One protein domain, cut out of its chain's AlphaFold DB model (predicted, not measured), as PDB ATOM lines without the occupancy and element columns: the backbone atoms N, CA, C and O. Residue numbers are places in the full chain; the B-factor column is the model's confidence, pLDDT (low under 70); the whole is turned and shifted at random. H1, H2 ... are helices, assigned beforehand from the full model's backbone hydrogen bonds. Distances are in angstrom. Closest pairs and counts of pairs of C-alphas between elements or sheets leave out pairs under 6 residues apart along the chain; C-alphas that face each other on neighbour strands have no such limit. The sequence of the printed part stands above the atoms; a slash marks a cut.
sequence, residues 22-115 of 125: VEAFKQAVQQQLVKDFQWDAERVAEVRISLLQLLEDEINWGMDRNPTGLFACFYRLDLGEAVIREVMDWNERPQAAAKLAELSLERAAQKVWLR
ATOM      1  N   VAL A  22     356.705 481.616 342.031       91.31
ATOM      2  CA  VAL A  22     355.647 480.769 341.459       91.31
ATOM      3  C   VAL A  22     356.180 479.372 341.130       91.31
ATOM      4  O   VAL A  22     355.498 478.377 341.362       91.31
ATOM      5  N   GLU A  23     357.416 479.263 340.649       91.31
ATOM      6  CA  GLU A  23     358.069 477.986 340.343       91.31
ATOM      7  C   GLU A  23     358.267 477.165 341.613       91.31
ATOM      8  O   GLU A  23     357.946 475.978 341.638       91.31
ATOM      9  N   ALA A  24     358.732 477.803 342.693       92.81
ATOM     10  CA  ALA A  24     358.866 477.146 343.984       92.81
ATOM     11  C   ALA A  24     357.503 476.664 344.500       92.81
ATOM     12  O   ALA A  24     357.420 475.588 345.092       92.81
ATOM     13  N   PHE A  25     356.434 477.438 344.274       93.62
ATOM     14  CA  PHE A  25     355.078 477.047 344.657       93.62
ATOM     15  C   PHE A  25     354.624 475.814 343.878       93.62
ATOM     16  O   PHE A  25     354.228 474.822 344.483       93.62
ATOM     17  N   LYS A  26     354.764 475.830 342.547       93.12
ATOM     18  CA  LYS A  26     354.440 474.690 341.675       93.12
ATOM     19  C   LYS A  26     355.189 473.424 342.104       93.12
ATOM     20  O   LYS A  26     354.574 472.369 342.245       93.12
ATOM     21  N   GLN A  27     356.486 473.541 342.395       93.81
ATOM     22  CA  GLN A  27     357.292 472.428 342.905       93.81
ATOM     23  C   GLN A  27     356.794 471.930 344.265       93.81
ATOM     24  O   GLN A  27     356.650 470.729 344.469       93.81
ATOM     25  N   ALA A  28     356.464 472.828 345.194       95.25
ATOM     26  CA  ALA A  28     355.928 472.437 346.494       95.25
ATOM     27  C   ALA A  28     354.556 471.749 346.389       95.25
ATOM     28  O   ALA A  28     354.299 470.802 347.132       95.25
ATOM     29  N   VAL A  29     353.699 472.170 345.452       96.19
ATOM     30  CA  VAL A  29     352.420 471.498 345.163       96.19
ATOM     31  C   VAL A  29     352.650 470.100 344.597       96.19
ATOM     32  O   VAL A  29     352.041 469.151 345.086       96.19
ATOM     33  N   GLN A  30     353.576 469.940 343.648       96.06
ATOM     34  CA  GLN A  30     353.970 468.618 343.154       96.06
ATOM     35  C   GLN A  30     354.442 467.715 344.298       96.06
ATOM     36  O   GLN A  30     353.982 466.585 344.411       96.06
ATOM     37  N   GLN A  31     355.308 468.212 345.185       96.25
ATOM     38  CA  GLN A  31     355.796 467.439 346.332       96.25
ATOM     39  C   GLN A  31     354.679 467.084 347.324       96.25
ATOM     40  O   GLN A  31     354.676 465.990 347.892       96.25
ATOM     41  N   GLN A  32     353.703 467.976 347.519       97.19
ATOM     42  CA  GLN A  32     352.525 467.685 348.334       97.19
ATOM     43  C   GLN A  32     351.695 466.544 347.727       97.19
ATOM     44  O   GLN A  32     351.311 465.630 348.454       97.19
ATOM     45  N   LEU A  33     351.476 466.555 346.408       97.38
ATOM     46  CA  LEU A  33     350.765 465.485 345.705       97.38
ATOM     47  C   LEU A  33     351.538 464.166 345.730       97.38
ATOM     48  O   LEU A  33     350.954 463.144 346.059       97.38
ATOM     49  N   VAL A  34     352.850 464.189 345.476       97.25
ATOM     50  CA  VAL A  34     353.719 463.003 345.584       97.25
ATOM     51  C   VAL A  34     353.589 462.365 346.966       97.25
ATOM     52  O   VAL A  34     353.409 461.155 347.073       97.25
ATOM     53  N   LYS A  35     353.605 463.175 348.030       96.62
ATOM     54  CA  LYS A  35     353.412 462.695 349.401       96.62
ATOM     55  C   LYS A  35     352.019 462.090 349.614       96.62
ATOM     56  O   LYS A  35     351.912 461.000 350.175       96.62
ATOM     57  N   ASP A  36     350.960 462.790 349.217       96.94
ATOM     58  CA  ASP A  36     349.587 462.383 349.532       96.94
ATOM     59  C   ASP A  36     349.102 461.216 348.654       96.94
ATOM     60  O   ASP A  36     348.371 460.349 349.139       96.94
ATOM     61  N   PHE A  37     349.560 461.124 347.405       96.56
ATOM     62  CA  PHE A  37     349.320 459.981 346.517       96.56
ATOM     63  C   PHE A  37     350.346 458.855 346.672       96.56
ATOM     64  O   PHE A  37     350.155 457.780 346.115       96.56
ATOM     65  N   GLN A  38     351.395 459.068 347.474       95.94
ATOM     66  CA  GLN A  38     352.491 458.112 347.675       95.94
ATOM     67  C   GLN A  38     353.163 457.701 346.355       95.94
ATOM     68  O   GLN A  38     353.549 456.547 346.169       95.94
ATOM     69  N   TRP A  39     353.291 458.653 345.432       95.88
ATOM     70  CA  TRP A  39     353.957 458.429 344.157       95.88
ATOM     71  C   TRP A  39     355.475 458.352 344.315       95.88
ATOM     72  O   TRP A  39     356.065 458.872 345.262       95.88
ATOM     73  N   ASP A  40     356.113 457.742 343.323       94.94
ATOM     74  CA  ASP A  40     357.558 457.801 343.158       94.94
ATOM     75  C   ASP A  40     357.959 459.189 342.630       94.94
ATOM     76  O   ASP A  40     357.584 459.583 341.522       94.94
ATOM     77  N   ALA A  41     358.712 459.942 343.435       92.69
ATOM     78  CA  ALA A  41     359.129 461.301 343.113       92.69
ATOM     79  C   ALA A  41     360.026 461.378 341.867       92.69
ATOM     80  O   ALA A  41     359.907 462.336 341.100       92.69
ATOM     81  N   GLU A  42     360.903 460.388 341.664       91.50
ATOM     82  CA  GLU A  42     361.809 460.342 340.512       91.50
ATOM     83  C   GLU A  42     360.992 460.141 339.242       91.50
ATOM     84  O   GLU A  42     361.101 460.912 338.288       91.50
ATOM     85  N   ARG A  43     360.053 459.192 339.283       89.31
ATOM     86  CA  ARG A  43     359.149 458.940 338.163       89.31
ATOM     87  C   ARG A  43     358.288 460.159 337.837       89.31
ATOM     88  O   ARG A  43     358.138 460.494 336.668       89.31
ATOM     89  N   VAL A  44     357.734 460.846 338.839       91.69
ATOM     90  CA  VAL A  44     356.916 462.053 338.612       91.69
ATOM     91  C   VAL A  44     357.736 463.180 337.975       91.69
ATOM     92  O   VAL A  44     357.198 463.925 337.159       91.69
ATOM     93  N   ALA A  45     359.031 463.294 338.284       86.38
ATOM     94  CA  ALA A  45     359.910 464.294 337.677       86.38
ATOM     95  C   ALA A  45     360.234 464.014 336.195       86.38
ATOM     96  O   ALA A  45     360.497 464.950 335.439       86.38
ATOM     97  N   GLU A  46     360.209 462.749 335.767       89.69
ATOM     98  CA  GLU A  46     360.487 462.343 334.379       89.69
ATOM     99  C   GLU A  46     359.256 462.398 333.462       89.69
ATOM    100  O   GLU A  46     359.372 462.458 332.230       89.69
ATOM    101  N   VAL A  47     358.062 462.369 334.053       86.94
ATOM    102  CA  VAL A  47     356.793 462.351 333.330       86.94
ATOM    103  C   VAL A  47     356.564 463.678 332.591       86.94
ATOM    104  O   VAL A  47     356.721 464.768 333.134       86.94
ATOM    105  N   ARG A  48     356.157 463.589 331.316       87.75
ATOM    106  CA  ARG A  48     355.964 464.748 330.417       87.75
ATOM    107  C   ARG A  48     354.513 465.233 330.295       87.75
ATOM    108  O   ARG A  48     354.230 466.077 329.444       87.75
ATOM    109  N   ILE A  49     353.604 464.697 331.106       89.06
ATOM    110  CA  ILE A  49     352.202 465.141 331.178       89.06
ATOM    111  C   ILE A  49     352.003 466.165 332.299       89.06
ATOM    112  O   ILE A  49     352.901 466.414 333.106       89.06
ATOM    113  N   SER A  50     350.835 466.807 332.320       90.50
ATOM    114  CA  SER A  50     350.487 467.732 333.394       90.50
ATOM    115  C   SER A  50     350.226 466.988 334.713       90.50
ATOM    116  O   SER A  50     349.869 465.815 334.708       90.50
ATOM    117  N   LEU A  51     350.377 467.669 335.855       91.81
ATOM    118  CA  LEU A  51     349.971 467.149 337.164       91.81
ATOM    119  C   LEU A  51     348.473 466.856 337.192       91.81
ATOM    120  O   LEU A  51     348.061 465.884 337.811       91.81
ATOM    121  N   LEU A  52     347.672 467.680 336.509       94.12
ATOM    122  CA  LEU A  52     346.235 467.460 336.396       94.12
ATOM    123  C   LEU A  52     345.933 466.160 335.637       94.12
ATOM    124  O   LEU A  52     345.180 465.338 336.142       94.12
ATOM    125  N   GLN A  53     346.586 465.935 334.492       94.44
ATOM    126  CA  GLN A  53     346.444 464.684 333.743       94.44
ATOM    127  C   GLN A  53     346.935 463.486 334.559       94.44
ATOM    128  O   GLN A  53     346.284 462.450 334.582       94.44
ATOM    129  N   LEU A  54     348.062 463.625 335.265       95.19
ATOM    130  CA  LEU A  54     348.598 462.556 336.107       95.19
ATOM    131  C   LEU A  54     347.618 462.178 337.228       95.19
ATOM    132  O   LEU A  54     347.429 460.997 337.509       95.19
ATOM    133  N   LEU A  55     346.984 463.176 337.850       97.06
ATOM    134  CA  LEU A  55     345.930 462.963 338.838       97.06
ATOM    135  C   LEU A  55     344.722 462.265 338.220       97.06
ATOM    136  O   LEU A  55     344.233 461.299 338.791       97.06
ATOM    137  N   GLU A  56     344.249 462.730 337.067       97.00
ATOM    138  CA  GLU A  56     343.105 462.132 336.384       97.00
ATOM    139  C   GLU A  56     343.363 460.661 336.018       97.00
ATOM    140  O   GLU A  56     342.504 459.811 336.262       97.00
ATOM    141  N   ASP A  57     344.553 460.341 335.503       95.44
ATOM    142  CA  ASP A  57     344.961 458.976 335.161       95.44
ATOM    143  C   ASP A  57     345.012 458.076 336.407       95.44
ATOM    144  O   ASP A  57     344.462 456.969 336.405       95.44
ATOM    145  N   GLU A  58     345.627 458.556 337.494       96.50
ATOM    146  CA  GLU A  58     345.713 457.834 338.769       96.50
ATOM    147  C   GLU A  58     344.328 457.607 339.382       96.50
ATOM    148  O   GLU A  58     344.021 456.514 339.857       96.50
ATOM    149  N   ILE A  59     343.464 458.621 339.347       97.50
ATOM    150  CA  ILE A  59     342.109 458.545 339.887       97.50
ATOM    151  C   ILE A  59     341.267 457.560 339.069       97.50
ATOM    152  O   ILE A  59     340.610 456.695 339.651       97.50
ATOM    153  N   ASN A  60     341.318 457.625 337.735       96.12
ATOM    154  CA  ASN A  60     340.635 456.662 336.868       96.12
ATOM    155  C   ASN A  60     341.101 455.228 337.139       96.12
ATOM    156  O   ASN A  60     340.274 454.322 337.286       96.12
ATOM    157  N   TRP A  61     342.416 455.016 337.246       95.44
ATOM    158  CA  TRP A  61     342.978 453.709 337.574       95.44
ATOM    159  C   TRP A  61     342.540 453.237 338.968       95.44
ATOM    160  O   TRP A  61     342.104 452.095 339.132       95.44
ATOM    161  N   GLY A  62     342.591 454.125 339.961       95.81
ATOM    162  CA  GLY A  62     342.205 453.855 341.340       95.81
ATOM    163  C   GLY A  62     340.735 453.468 341.476       95.81
ATOM    164  O   GLY A  62     340.428 452.492 342.156       95.81
ATOM    165  N   MET A  63     339.826 454.147 340.773       94.00
ATOM    166  CA  MET A  63     338.399 453.801 340.775       94.00
ATOM    167  C   MET A  63     338.136 452.385 340.252       94.00
ATOM    168  O   MET A  63     337.227 451.715 340.740       94.00
ATOM    169  N   ASP A  64     338.910 451.931 339.264       92.81
ATOM    170  CA  ASP A  64     338.708 450.633 338.614       92.81
ATOM    171  C   ASP A  64     339.438 449.487 339.332       92.81
ATOM    172  O   ASP A  64     338.943 448.361 339.384       92.81
ATOM    173  N   ARG A  65     340.626 449.758 339.890       95.00
ATOM    174  CA  ARG A  65     341.556 448.717 340.364       95.00
ATOM    175  C   ARG A  65     341.870 448.765 341.852       95.00
ATOM    176  O   ARG A  65     342.171 447.717 342.421       95.00
ATOM    177  N   ASN A  66     341.835 449.937 342.483       95.62
ATOM    178  CA  ASN A  66     342.219 450.103 343.886       95.62
ATOM    179  C   ASN A  66     341.454 451.252 344.573       95.62
ATOM    180  O   ASN A  66     342.058 452.260 344.961       95.62
ATOM    181  N   PRO A  67     340.128 451.115 344.760       93.12
ATOM    182  CA  PRO A  67     339.319 452.185 345.328       93.12
ATOM    183  C   PRO A  67     339.769 452.525 346.751       93.12
ATOM    184  O   PRO A  67     339.890 453.695 347.092       93.12
ATOM    185  N   THR A  68     340.109 451.529 347.574       94.81
ATOM    186  CA  THR A  68     340.596 451.755 348.945       94.81
ATOM    187  C   THR A  68     341.860 452.615 348.977       94.81
ATOM    188  O   THR A  68     341.945 453.547 349.779       94.81
ATOM    189  N   GLY A  69     342.833 452.333 348.103       95.50
ATOM    190  CA  GLY A  69     344.047 453.142 347.983       95.50
ATOM    191  C   GLY A  69     343.740 454.570 347.541       95.50
ATOM    192  O   GLY A  69     344.225 455.516 348.158       95.50
ATOM    193  N   LEU A  70     342.859 454.721 346.551       96.38
ATOM    194  CA  LEU A  70     342.417 456.023 346.059       96.38
ATOM    195  C   LEU A  70     341.739 456.863 347.155       96.38
ATOM    196  O   LEU A  70     342.104 458.019 347.367       96.38
ATOM    197  N   PHE A  71     340.803 456.280 347.907       94.94
ATOM    198  CA  PHE A  71     340.154 456.969 349.025       94.94
ATOM    199  C   PHE A  71     341.171 457.390 350.093       94.94
ATOM    200  O   PHE A  71     341.074 458.498 350.619       94.94
ATOM    201  N   ALA A  72     342.181 456.563 350.383       96.50
ATOM    202  CA  ALA A  72     343.247 456.934 351.313       96.50
ATOM    203  C   ALA A  72     344.039 458.171 350.842       96.50
ATOM    204  O   ALA A  72     344.405 459.003 351.676       96.50
ATOM    205  N   CYS A  73     344.266 458.331 349.533       97.19
ATOM    206  CA  CYS A  73     344.868 459.542 348.967       97.19
ATOM    207  C   CYS A  73     343.983 460.771 349.219       97.19
ATOM    208  O   CYS A  73     344.463 461.785 349.728       97.19
ATOM    209  N   PHE A  74     342.678 460.665 348.954       97.12
ATOM    210  CA  PHE A  74     341.735 461.763 349.188       97.12
ATOM    211  C   PHE A  74     341.626 462.163 350.664       97.12
ATOM    212  O   PHE A  74     341.528 463.353 350.971       97.12
ATOM    213  N   TYR A  75     341.697 461.195 351.584       95.31
ATOM    214  CA  TYR A  75     341.755 461.481 353.017       95.31
ATOM    215  C   TYR A  75     343.025 462.240 353.398       95.31
ATOM    216  O   TYR A  75     342.937 463.228 354.115       95.31
ATOM    217  N   ARG A  76     344.198 461.844 352.885       96.25
ATOM    218  CA  ARG A  76     345.453 462.575 353.145       96.25
ATOM    219  C   ARG A  76     345.438 463.996 352.590       96.25
ATOM    220  O   ARG A  76     346.077 464.869 353.174       96.25
ATOM    221  N   LEU A  77     344.694 464.242 351.512       95.31
ATOM    222  CA  LEU A  77     344.485 465.577 350.945       95.31
ATOM    223  C   LEU A  77     343.467 466.433 351.703       95.31
ATOM    224  O   LEU A  77     343.439 467.639 351.476       95.31
ATOM    225  N   ASP A  78     342.701 465.861 352.633       94.69
ATOM    226  CA  ASP A  78     341.557 466.505 353.291       94.69
ATOM    227  C   ASP A  78     340.467 466.949 352.293       94.69
ATOM    228  O   ASP A  78     339.878 468.024 352.416       94.69
ATOM    229  N   LEU A  79     340.192 466.120 351.276       93.19
ATOM    230  CA  LEU A  79     339.213 466.443 350.228       93.19
ATOM    231  C   LEU A  79     337.766 466.485 350.759       93.19
ATOM    232  O   LEU A  79     336.956 467.290 350.301       93.19
ATOM    233  N   GLY A  80     337.475 465.657 351.769       92.69
ATOM    234  CA  GLY A  80     336.178 465.552 352.442       92.69
ATOM    235  C   GLY A  80     335.251 464.511 351.809       92.69
ATOM    236  O   GLY A  80     334.949 464.565 350.621       92.69
ATOM    237  N   GLU A  81     334.750 463.570 352.616       93.25
ATOM    238  CA  GLU A  81     333.931 462.447 352.130       93.25
ATOM    239  C   GLU A  81     332.645 462.902 351.424       93.25
ATOM    240  O   GLU A  81     332.276 462.337 350.397       93.25
ATOM    241  N   ALA A  82     331.989 463.947 351.936       94.44
ATOM    242  CA  ALA A  82     330.772 464.487 351.333       94.44
ATOM    243  C   ALA A  82     331.012 464.998 349.903       94.44
ATOM    244  O   ALA A  82     330.221 464.695 349.017       94.44
ATOM    245  N   VAL A  83     332.131 465.696 349.675       95.12
ATOM    246  CA  VAL A  83     332.515 466.210 348.351       95.12
ATOM    247  C   VAL A  83     332.831 465.059 347.404       95.12
ATOM    248  O   VAL A  83     332.359 465.047 346.273       95.12
ATOM    249  N   ILE A  84     333.590 464.059 347.868       94.81
ATOM    250  CA  ILE A  84     333.918 462.884 347.050       94.81
ATOM    251  C   ILE A  84     332.636 462.169 346.626       94.81
ATOM    252  O   ILE A  84     332.463 461.862 345.450       94.81
ATOM    253  N   ARG A  85     331.722 461.930 347.574       94.62
ATOM    254  CA  ARG A  85     330.450 461.258 347.308       94.62
ATOM    255  C   ARG A  85     329.591 462.051 346.331       94.62
ATOM    256  O   ARG A  85     329.116 461.480 345.363       94.62
ATOM    257  N   GLU A  86     329.458 463.359 346.534       96.69
ATOM    258  CA  GLU A  86     328.724 464.231 345.618       96.69
ATOM    259  C   GLU A  86     329.299 464.155 344.195       96.69
ATOM    260  O   GLU A  86     328.570 463.911 343.236       96.69
ATOM    261  N   VAL A  87     330.618 464.271 344.030       96.88
ATOM    262  CA  VAL A  87     331.221 464.165 342.696       96.88
ATOM    263  C   VAL A  87     330.953 462.793 342.069       96.88
ATOM    264  O   VAL A  87     330.616 462.733 340.890       96.88
ATOM    265  N   MET A  88     331.041 461.709 342.837       93.94
ATOM    266  CA  MET A  88     330.773 460.361 342.328       93.94
ATOM    267  C   MET A  88     329.295 460.117 341.985       93.94
ATOM    268  O   MET A  88     329.015 459.415 341.018       93.94
ATOM    269  N   ASP A  89     328.359 460.693 342.743       95.81
ATOM    270  CA  ASP A  89     326.916 460.484 342.561       95.81
ATOM    271  C   ASP A  89     326.362 461.266 341.357       95.81
ATOM    272  O   ASP A  89     325.447 460.802 340.675       95.81
ATOM    273  N   TRP A  90     326.912 462.453 341.078       95.75
ATOM    274  CA  TRP A  90     326.397 463.365 340.048       95.75
ATOM    275  C   TRP A  90     327.111 463.277 338.697       95.75
ATOM    276  O   TRP A  90     326.736 463.993 337.767       95.75
ATOM    277  N   ASN A  91     328.157 462.460 338.572       95.94
ATOM    278  CA  ASN A  91     328.992 462.431 337.375       95.94
ATOM    279  C   ASN A  91     329.269 461.000 336.921       95.94
ATOM    280  O   ASN A  91     329.526 460.104 337.721       95.94
ATOM    281  N   GLU A  92     329.298 460.801 335.606       94.69
ATOM    282  CA  GLU A  92     329.857 459.576 335.046       94.69
ATOM    283  C   GLU A  92     331.350 459.479 335.369       94.69
ATOM    284  O   GLU A  92     332.033 460.491 335.524       94.69
ATOM    285  N   ARG A  93     331.878 458.253 335.419       92.31
ATOM    286  CA  ARG A  93     333.241 457.976 335.895       92.31
ATOM    287  C   ARG A  93     334.328 458.889 335.293       92.31
ATOM    288  O   ARG A  93     335.077 459.449 336.089       92.31
ATOM    289  N   PRO A  94     334.415 459.112 333.963       93.50
ATOM    290  CA  PRO A  94     335.454 459.986 333.409       93.50
ATOM    291  C   PRO A  94     335.328 461.436 333.903       93.50
ATOM    292  O   PRO A  94     336.316 462.076 334.241       93.50
ATOM    293  N   GLN A  95     334.096 461.935 334.018       96.44
ATOM    294  CA  GLN A  95     333.817 463.287 334.505       96.44
ATOM    295  C   GLN A  95     334.095 463.408 336.010       96.44
ATOM    296  O   GLN A  95     334.619 464.424 336.464       96.44
ATOM    297  N   ALA A  96     333.771 462.368 336.785       96.50
ATOM    298  CA  ALA A  96     334.083 462.302 338.206       96.50
ATOM    299  C   ALA A  96     335.601 462.319 338.441       96.50
ATOM    300  O   ALA A  96     336.074 463.048 339.309       96.50
ATOM    301  N   ALA A  97     336.367 461.564 337.648       97.31
ATOM    302  CA  ALA A  97     337.822 461.527 337.745       97.31
ATOM    303  C   ALA A  97     338.456 462.891 337.448       97.31
ATOM    304  O   ALA A  97     339.248 463.370 338.260       97.31
ATOM    305  N   ALA A  98     338.047 463.552 336.360       96.94
ATOM    306  CA  ALA A  98     338.517 464.894 336.022       96.94
ATOM    307  C   ALA A  98     338.206 465.911 337.139       96.94
ATOM    308  O   ALA A  98     339.097 466.617 337.610       96.94
ATOM    309  N   LYS A  99     336.971 465.921 337.660       97.44
ATOM    310  CA  LYS A  99     336.581 466.815 338.767       97.44
ATOM    311  C   LYS A  99     337.359 466.541 340.053       97.44
ATOM    312  O   LYS A  99     337.789 467.470 340.732       97.44
ATOM    313  N   LEU A 100     337.556 465.272 340.409       97.75
ATOM    314  CA  LEU A 100     338.352 464.910 341.582       97.75
ATOM    315  C   LEU A 100     339.833 465.263 341.397       97.75
ATOM    316  O   LEU A 100     340.484 465.609 342.382       97.75
ATOM    317  N   ALA A 101     340.360 465.218 340.170       97.62
ATOM    318  CA  ALA A 101     341.716 465.658 339.857       97.62
ATOM    319  C   ALA A 101     341.876 467.167 340.081       97.62
ATOM    320  O   ALA A 101     342.801 467.585 340.781       97.62
ATOM    321  N   GLU A 102     340.943 467.976 339.571       96.50
ATOM    322  CA  GLU A 102     340.916 469.427 339.793       96.50
ATOM    323  C   GLU A 102     340.863 469.756 341.287       96.50
ATOM    324  O   GLU A 102     341.739 470.450 341.805       96.50
ATOM    325  N   LEU A 103     339.905 469.172 342.015       96.75
ATOM    326  CA  LEU A 103     339.762 469.398 343.453       96.75
ATOM    327  C   LEU A 103     341.002 468.940 344.238       96.75
ATOM    328  O   LEU A 103     341.414 469.601 345.191       96.75
ATOM    329  N   SER A 104     341.626 467.827 343.843       97.75
ATOM    330  CA  SER A 104     342.860 467.341 344.472       97.75
ATOM    331  C   SER A 104     344.015 468.325 344.275       97.75
ATOM    332  O   SER A 104     344.742 468.621 345.228       97.75
ATOM    333  N   LEU A 105     344.159 468.879 343.067       97.06
ATOM    334  CA  LEU A 105     345.164 469.895 342.760       97.06
ATOM    335  C   LEU A 105     344.916 471.184 343.555       97.06
ATOM    336  O   LEU A 105     345.847 471.721 344.160       97.06
ATOM    337  N   GLU A 106     343.668 471.653 343.610       95.44
ATOM    338  CA  GLU A 106     343.277 472.836 344.381       95.44
ATOM    339  C   GLU A 106     343.551 472.670 345.878       95.44
ATOM    340  O   GLU A 106     344.075 473.584 346.522       95.44
ATOM    341  N   ARG A 107     343.240 471.500 346.450       96.31
ATOM    342  CA  ARG A 107     343.512 471.217 347.865       96.31
ATOM    343  C   ARG A 107     345.000 471.137 348.158       96.31
ATOM    344  O   ARG A 107     345.441 471.713 349.153       96.31
ATOM    345  N   ALA A 108     345.790 470.507 347.292       97.06
ATOM    346  CA  ALA A 108     347.242 470.503 347.438       97.06
ATOM    347  C   ALA A 108     347.816 471.930 347.389       97.06
ATOM    348  O   ALA A 108     348.605 472.306 348.262       97.06
ATOM    349  N   ALA A 109     347.358 472.752 346.437       95.69
ATOM    350  CA  ALA A 109     347.715 474.165 346.329       95.69
ATOM    351  C   ALA A 109     347.354 474.948 347.600       95.69
ATOM    352  O   ALA A 109     348.201 475.643 348.168       95.69
ATOM    353  N   GLN A 110     346.136 474.761 348.113       94.88
ATOM    354  CA  GLN A 110     345.675 475.394 349.344       94.88
ATOM    355  C   GLN A 110     346.527 474.994 350.554       94.88
ATOM    356  O   GLN A 110     346.933 475.862 351.327       94.88
ATOM    357  N   LYS A 111     346.847 473.704 350.719       94.94
ATOM    358  CA  LYS A 111     347.681 473.209 351.829       94.94
ATOM    359  C   LYS A 111     349.087 473.793 351.805       94.94
ATOM    360  O   LYS A 111     349.619 474.148 352.859       94.94
ATOM    361  N   VAL A 112     349.702 473.874 350.624       95.56
ATOM    362  CA  VAL A 112     351.027 474.488 350.458       95.56
ATOM    363  C   VAL A 112     350.957 475.972 350.784       95.56
ATOM    364  O   VAL A 112     351.738 476.451 351.605       95.56
ATOM    365  N   TRP A 113     349.990 476.681 350.203       94.44
ATOM    366  CA  TRP A 113     349.837 478.117 350.398       94.44
ATOM    367  C   TRP A 113     349.583 478.480 351.867       94.44
ATOM    368  O   TRP A 113     350.264 479.352 352.406       94.44
ATOM    369  N   LEU A 114     348.682 477.769 352.557       92.56
ATOM    370  CA  LEU A 114     348.413 477.974 353.985       92.56
ATOM    371  C   LEU A 114     349.661 477.731 354.836       92.56
ATOM    372  O   LEU A 114     349.968 478.528 355.719       92.56
ATOM    373  N   ARG A 115     350.418 476.668 354.553       93.75
ATOM    374  CA  ARG A 115     351.654 476.363 355.286       93.75
ATOM    375  C   ARG A 115     352.727 477.417 355.067       93.75
ATOM    376  O   ARG A 115     353.444 477.751 355.999       93.75
TER     377      ARG A 115
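AT A GLANCE: This is residues 22 to 115 of the 125 residues of an uncharacterized protein of Crocinitomicaceae bacterium TMED209 (UniProt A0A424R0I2). One long helix, H6, runs through the domain, with H1, H3 and H4 packed round it, H1 and H3 crossing it steeply. H5 folds back beside the first part of H6 as a helical hairpin, and short H2 hangs at a corner of H1, away from H6. The 94 printed residues hold six named helices, H1 to H6 in chain order, and no named strand: all helix. The whole is compact, with a radius of gyration of the C-alphas of 12.7 A and spans of 36 by 28 by 20 A.

HOW THE PARTS SIT: H1, residues 22 to 37, and H2, residues 41 to 46, touch only at the corner, and only just, with 3 pairs of C-alphas within 8 A; the closest are those of Val 34 and Ala 41, 6.2 A. H3, residues 51 to 65, and H4, residues 67 to 77, form a helical hairpin; their closest C-alphas, of Gly 62 and Leu 70, are 5.2 A apart. H4 touches H1, through residues 36 to 37 of H1 alone, with the C-alphas of Phe 37 and Cys 73 closest at 5.1 A. H5, residues 81 to 90, is apart from H1, H2 and H3. H6, residues 93 to 115, is the hub, touching H1, H3, H4 and H5. Its closest C-alphas are Ala 109 to Val 29 of H1, 5.5 A, at a steep tilt of 61 degrees; Ala 101 to Leu 55 of H3, 5.1 A, at a steep tilt of 54 degrees; Arg 107 to Leu 77 of H4, 6.5 A; and Ala 96 to Met 88 of H5, 5.6 A. In all six helices every O i to N i+4 pair is within hydrogen-bond range.

IN THESE COORDINATES: H1 begins at C-alpha 22, (355.647, 480.769, 341.459), and is 22.3 A long; H2 is 8.9 A, H3 20.5 A, H4 15.4 A and H5 14.3 A. H6, 32.5 A, ends at C-alpha 115, (351.654, 476.363, 355.286).

THE WHOLE: The C-alphas of Ala 24 and Asp 89 are the two farthest apart, 36.1 A. The printed part has no cut, the five links between helices are tight, and no printed residue has a pLDDT under 70.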